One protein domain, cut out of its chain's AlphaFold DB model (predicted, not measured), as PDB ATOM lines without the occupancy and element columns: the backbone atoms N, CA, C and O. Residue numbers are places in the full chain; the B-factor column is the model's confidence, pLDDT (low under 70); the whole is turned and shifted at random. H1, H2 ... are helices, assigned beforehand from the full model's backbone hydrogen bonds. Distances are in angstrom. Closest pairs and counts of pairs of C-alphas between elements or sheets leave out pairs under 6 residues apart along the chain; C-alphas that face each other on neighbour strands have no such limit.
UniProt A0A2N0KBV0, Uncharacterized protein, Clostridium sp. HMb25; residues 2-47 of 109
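This is residues 2 to 47 of the 109 residues of an uncharacterized protein of Clostridium sp. HMb25 (UniProt A0A2N0KBV0). A hairpin of two short helices, H2 and H3, forms the middle of a rod, with the small helix H1 toward one end and a wide loop, in the link between H2 and H3, reaching to the other end. The printed part has 46 residues with three named helices, H1, H2 and H3 in that order, and no named strand; the class is all helix. It is only just compact, close to loose, with a radius of gyration of the C-alphas of 11.3 A, and spans 36 by 16 by 15 A.

H1 is residues 3 to 8, beginning at C-alpha 3 at (-50.632, 115.620, 13.639), and is 9.1 A long from first to last C-alpha. H2 is residues 14 to 21, 10.6 A long, with C-alpha 14 at (-39.180, 126.272, 12.667). H3, the longest helix, is residues 38 to 47, 14.3 A long, ending at C-alpha 47 at (-33.277, 125.257, 10.092).

H1 and H2 are close but not clearly touching; their closest C-alphas, of Phe 7 and Ile 17, are 7.8 A apart. They run opposite ways at a steep tilt of 37 degrees, only just past shallow. H2 and H3 form a helical hairpin and touch, the closest C-alphas being those of Ala 18 and Trp 42, 5.2 A apart. They run opposite ways at a steep tilt of 44 degrees. H1 and H3 are apart. In H2 and H3 every O i to N i+4 pair is within hydrogen-bond range; in H1, 1 of 2 is.

The C-alphas farthest apart, of Asn 2 and Asn 32, are 36.4 A apart. The printed part has no cut. The link from H1 to H2 is tight; the link from H2 to H3, residues 22 to 37, is long. Mean pLDDT of the printed part is 84.0, with residue 6 and residues 9 to 12 under 70.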
ATOM      1  N   ASN A   2     -53.817 115.022   9.982       82.88
ATOM      2  CA  ASN A   2     -53.269 114.331  11.146       82.88
ATOM      3  C   ASN A   2     -52.105 115.155  11.735       82.88
ATOM      4  O   ASN A   2     -51.596 116.065  11.083       82.88
ATOM      5  N   GLY A   3     -51.685 114.851  12.964       71.19
ATOM      6  CA  GLY A   3     -50.632 115.620  13.639       71.19
ATOM      7  C   GLY A   3     -49.284 115.633  12.901       71.19
ATOM      8  O   GLY A   3     -48.565 116.622  12.975       71.19
ATOM      9  N   LEU A   4     -48.953 114.589  12.131       78.81
ATOM     10  CA  LEU A   4     -47.711 114.527  11.348       78.81
ATOM     11  C   LEU A   4     -47.761 115.423  10.105       78.81
ATOM     12  O   LEU A   4     -46.727 115.948   9.692       78.81
ATOM     13  N   ASP A   5     -48.949 115.635   9.532       72.06
ATOM     14  CA  ASP A   5     -49.146 116.577   8.425       72.06
ATOM     15  C   ASP A   5     -48.819 118.014   8.863       72.06
ATOM     16  O   ASP A   5     -48.367 118.817   8.051       72.06
ATOM     17  N   LEU A   6     -49.010 118.327  10.151       69.06
ATOM     18  CA  LEU A   6     -48.707 119.638  10.721       69.06
ATOM     19  C   LEU A   6     -47.194 119.890  10.766       69.06
ATOM     20  O   LEU A   6     -46.746 120.949  10.350       69.06
ATOM     21  N   PHE A   7     -46.391 118.900  11.159       72.38
ATOM     22  CA  PHE A   7     -44.925 119.017  11.162       72.38
ATOM     23  C   PHE A   7     -44.295 118.946   9.765       72.38
ATOM     24  O   PHE A   7     -43.208 119.471   9.553       72.38
ATOM     25  N   ARG A   8     -44.961 118.300   8.798       70.00
ATOM     26  CA  ARG A   8     -44.514 118.253   7.393       70.00
ATOM     27  C   ARG A   8     -44.988 119.444   6.564       70.00
ATOM     28  O   ARG A   8     -44.565 119.590   5.418       70.00
ATOM     29  N   SER A   9     -45.891 120.258   7.105       68.56
ATOM     30  CA  SER A   9     -46.415 121.422   6.408       68.56
ATOM     31  C   SER A   9     -45.319 122.483   6.286       68.56
ATOM     32  O   SER A   9     -44.823 122.945   7.310       68.56
ATOM     33  N   PRO A  10     -45.001 122.967   5.072       62.25
ATOM     34  CA  PRO A  10     -44.057 124.073   4.888       62.25
ATOM     35  C   PRO A  10     -44.558 125.401   5.482       62.25
ATOM     36  O   PRO A  10     -43.832 126.390   5.457       62.25
ATOM     37  N   LYS A  11     -45.808 125.450   5.975       61.34
ATOM     38  CA  LYS A  11     -46.371 126.607   6.685       61.34
ATOM     39  C   LYS A  11     -46.028 126.636   8.172       61.34
ATOM     40  O   LYS A  11     -46.138 127.705   8.755       61.34
ATOM     41  N   THR A  12     -45.687 125.499   8.770       69.62
ATOM     42  CA  THR A  12     -45.324 125.446  10.188       69.62
ATOM     43  C   THR A  12     -43.877 125.884  10.291       69.62
ATOM     44  O   THR A  12     -42.990 125.259   9.702       69.62
ATOM     45  N   ALA A  13     -43.652 127.006  10.958       82.94
ATOM     46  CA  ALA A  13     -42.350 127.641  10.970       82.94
ATOM     47  C   ALA A  13     -41.452 127.004  12.050       82.94
ATOM     48  O   ALA A  13     -41.925 126.476  13.061       82.94
ATOM     49  N   ALA A  14     -40.141 126.964  11.802       87.06
ATOM     50  CA  ALA A  14     -39.180 126.272  12.667       87.06
ATOM     51  C   ALA A  14     -39.163 126.820  14.107       87.06
ATOM     52  O   ALA A  14     -38.847 126.091  15.044       87.06
ATOM     53  N   ASP A  15     -39.533 128.085  14.288       88.06
ATOM     54  CA  ASP A  15     -39.714 128.748  15.576       88.06
ATOM     55  C   ASP A  15     -40.893 128.180  16.369       88.06
ATOM     56  O   ASP A  15     -40.708 127.839  17.534       88.06
ATOM     57  N   GLU A  16     -42.055 127.985  15.741       89.12
ATOM     58  CA  GLU A  16     -43.229 127.404  16.407       89.12
ATOM     59  C   GLU A  16     -42.950 125.972  16.878       89.12
ATOM     60  O   GLU A  16     -43.332 125.571  17.979       89.12
ATOM     61  N   ILE A  17     -42.240 125.195  16.055       88.56
ATOM     62  CA  ILE A  17     -41.829 123.836  16.417       88.56
ATOM     63  C   ILE A  17     -40.823 123.895  17.566       88.56
ATOM     64  O   ILE A  17     -41.005 123.174  18.547       88.56
ATOM     65  N   ALA A  18     -39.801 124.755  17.476       90.50
ATOM     66  CA  ALA A  18     -38.794 124.918  18.520       90.50
ATOM     67  C   ALA A  18     -39.427 125.276  19.872       90.50
ATOM     68  O   ALA A  18     -39.033 124.707  20.886       90.50
ATOM     69  N   ASP A  19     -40.441 126.143  19.893       90.38
ATOM     70  CA  ASP A  19     -41.164 126.498  21.117       90.38
ATOM     71  C   ASP A  19     -41.816 125.280  21.788       90.38
ATOM     72  O   ASP A  19     -41.703 125.114  23.003       90.38
ATOM     73  N   ILE A  20     -42.405 124.370  21.008       90.25
ATOM     74  CA  ILE A  20     -43.057 123.156  21.524       90.25
ATOM     75  C   ILE A  20     -42.036 122.149  22.072       90.25
ATOM     76  O   ILE A  20     -42.269 121.537  23.117       90.25
ATOM     77  N   VAL A  21     -40.921 121.938  21.367       90.00
ATOM     78  CA  VAL A  21     -39.967 120.859  21.694       90.00
ATOM     79  C   VAL A  21     -38.822 121.299  22.610       90.00
ATOM     80  O   VAL A  21     -38.104 120.450  23.135       90.00
ATOM     81  N   SER A  22     -38.683 122.607  22.858       90.06
ATOM     82  CA  SER A  22     -37.603 123.206  23.661       90.06
ATOM     83  C   SER A  22     -37.528 122.748  25.116       90.06
ATOM     84  O   SER A  22     -36.514 122.986  25.768       90.06
ATOM     85  N   ALA A  23     -38.551 122.057  25.627       89.62
ATOM     86  CA  ALA A  23     -38.499 121.407  26.936       89.62
ATOM     87  C   ALA A  23     -37.479 120.252  27.001       89.62
ATOM     88  O   ALA A  23     -37.159 119.790  28.093       89.62
ATOM     89  N   GLN A  24     -37.002 119.769  25.851       88.19
ATOM     90  CA  GLN A  24     -35.994 118.716  25.738       88.19
ATOM     91  C   GLN A  24     -34.808 119.180  24.893       88.19
ATOM     92  O   GLN A  24     -34.910 120.157  24.156       88.19
ATOM     93  N   CYS A  25     -33.690 118.457  24.953       88.19
ATOM     94  CA  CYS A  25     -32.536 118.730  24.095       88.19
ATOM     95  C   CYS A  25     -32.740 118.178  22.668       88.19
ATOM     96  O   CYS A  25     -33.318 117.097  22.511       88.19
ATOM     97  N   PRO A  26     -32.249 118.879  21.627       87.38
ATOM     98  CA  PRO A  26     -32.267 118.372  20.258       87.38
ATOM     99  C   PRO A  26     -31.329 117.168  20.064       87.38
ATOM    100  O   PRO A  26     -30.435 116.944  20.880       87.38
ATOM    101  N   PRO A  27     -31.482 116.405  18.962       87.38
ATOM    102  CA  PRO A  27     -30.672 115.213  18.691       87.38
ATOM    103  C   PRO A  27     -29.166 115.477  18.566       87.38
ATOM    104  O   PRO A  27     -28.366 114.585  18.836       87.38
ATOM    105  N   VAL A  28     -28.779 116.685  18.144       88.12
ATOM    106  CA  VAL A  28     -27.380 117.122  18.075       88.12
ATOM    107  C   VAL A  28     -27.203 118.289  19.036       88.12
ATOM    108  O   VAL A  28     -27.726 119.378  18.806       88.12
ATOM    109  N   VAL A  29     -26.480 118.038  20.126       85.06
ATOM    110  CA  VAL A  29     -26.228 119.013  21.193       85.06
ATOM    111  C   VAL A  29     -24.863 119.675  20.950       85.06
ATOM    112  O   VAL A  29     -23.910 118.962  20.629       85.06
ATOM    113  N   PRO A  30     -24.742 121.010  21.066       83.25
ATOM    114  CA  PRO A  30     -23.446 121.687  20.991       83.25
ATOM    115  C   PRO A  30     -22.522 121.285  22.151       83.25
ATOM    116  O   PRO A  30     -22.989 120.918  23.227       83.25
ATOM    117  N   GLU A  31     -21.205 121.422  21.957       84.38
ATOM    118  CA  GLU A  31     -20.205 121.153  23.008       84.38
ATOM    119  C   GLU A  31     -20.394 122.052  24.243       84.38
ATOM    120  O   GLU A  31     -20.172 121.609  25.367       84.38
ATOM    121  N   ASN A  32     -20.861 123.288  24.038       81.62
ATOM    122  CA  ASN A  32     -21.146 124.262  25.088       81.62
ATOM    123  C   ASN A  32     -22.652 124.578  25.143       81.62
ATOM    124  O   ASN A  32     -23.115 125.591  24.618       81.62
ATOM    125  N   CYS A  33     -23.434 123.664  25.722       82.00
ATOM    126  CA  CYS A  33     -24.899 123.761  25.766       82.00
ATOM    127  C   CYS A  33     -25.399 124.956  26.591       82.00
ATOM    128  O   CYS A  33     -26.364 125.605  26.198       82.00
ATOM    129  N   ASP A  34     -24.707 125.300  27.679       83.88
ATOM    130  CA  ASP A  34     -25.115 126.378  28.593       83.88
ATOM    131  C   ASP A  34     -25.016 127.778  27.960       83.88
ATOM    132  O   ASP A  34     -25.609 128.735  28.460       83.88
ATOM    133  N   ALA A  35     -24.290 127.911  26.844       84.94
ATOM    134  CA  ALA A  35     -24.169 129.165  26.107       84.94
ATOM    135  C   ALA A  35     -25.437 129.541  25.316       84.94
ATOM    136  O   ALA A  35     -25.554 130.683  24.865       84.94
ATOM    137  N   PHE A  36     -26.381 128.610  25.138       84.81
ATOM    138  CA  PHE A  36     -27.588 128.802  24.335       84.81
ATOM    139  C   PHE A  36     -28.836 128.330  25.073       84.81
ATOM    140  O   PHE A  36     -28.814 127.381  25.853       84.81
ATOM    141  N   SER A  37     -29.980 128.938  24.769       90.25
ATOM    142  CA  SER A  37     -31.255 128.373  25.210       90.25
ATOM    143  C   SER A  37     -31.589 127.088  24.437       90.25
ATOM    144  O   SER A  37     -31.296 126.963  23.247       90.25
ATOM    145  N   CYS A  38     -32.291 126.143  25.076       91.62
ATOM    146  CA  CYS A  38     -32.757 124.916  24.408       91.62
ATOM    147  C   CYS A  38     -33.586 125.225  23.147       91.62
ATOM    148  O   CYS A  38     -33.479 124.529  22.136       91.62
ATOM    149  N   ARG A  39     -34.352 126.322  23.175       93.12
ATOM    150  CA  ARG A  39     -35.080 126.850  22.016       93.12
ATOM    151  C   ARG A  39     -34.149 127.236  20.864       93.12
ATOM    152  O   ARG A  39     -34.437 126.888  19.723       93.12
ATOM    153  N   GLU A  40     -33.051 127.941  21.135       91.44
ATOM    154  CA  GLU A  40     -32.064 128.312  20.108       91.44
ATOM    155  C   GLU A  40     -31.382 127.084  19.505       91.44
ATOM    156  O   GLU A  40     -31.213 127.025  18.286       91.44
ATOM    157  N   CYS A  41     -31.061 126.084  20.329       92.06
ATOM    158  CA  CYS A  41     -30.508 124.821  19.848       92.06
ATOM    159  C   CYS A  41     -31.469 124.103  18.891       92.06
ATOM    160  O   CYS A  41     -31.055 123.657  17.820       92.06
ATOM    161  N   TRP A  42     -32.761 124.042  19.232       93.06
ATOM    162  CA  TRP A  42     -33.780 123.459  18.356       93.06
ATOM    163  C   TRP A  42     -34.004 124.257  17.082       93.06
ATOM    164  O   TRP A  42     -34.106 123.664  16.013       93.06
ATOM    165  N   LEU A  43     -34.058 125.584  17.175       91.75
ATOM    166  CA  LEU A  43     -34.261 126.434  16.009       91.75
ATOM    167  C   LEU A  43     -33.112 126.284  15.006       91.75
ATOM    168  O   LEU A  43     -33.364 126.126  13.812       91.75
ATOM    169  N   ALA A  44     -31.863 126.287  15.482       90.88
ATOM    170  CA  ALA A  44     -30.698 126.051  14.635       90.88
ATOM    171  C   ALA A  44     -30.790 124.679  13.955       90.88
ATOM    172  O   ALA A  44     -30.777 124.608  12.728       90.88
ATOM    173  N   TRP A  45     -31.026 123.618  14.729       91.44
ATOM    174  CA  TRP A  45     -31.123 122.265  14.192       91.44
ATOM    175  C   TRP A  45     -32.268 122.095  13.181       91.44
ATOM    176  O   TRP A  45     -32.071 121.504  12.124       91.44
ATOM    177  N   LEU A  46     -33.450 122.658  13.447       89.12
ATOM    178  CA  LEU A  46     -34.597 122.589  12.532       89.12
ATOM    179  C   LEU A  46     -34.354 123.347  11.221       89.12
ATOM    180  O   LEU A  46     -34.926 122.989  10.194       89.12
ATOM    181  N   THR A  47     -33.518 124.388  11.252       87.38
ATOM    182  CA  THR A  47     -33.277 125.257  10.092       87.38
ATOM    183  C   THR A  47     -32.076 124.803   9.265       87.38
ATOM    184  O   THR A  47     -32.102 124.898   8.039       87.38
TER     185      THR A  47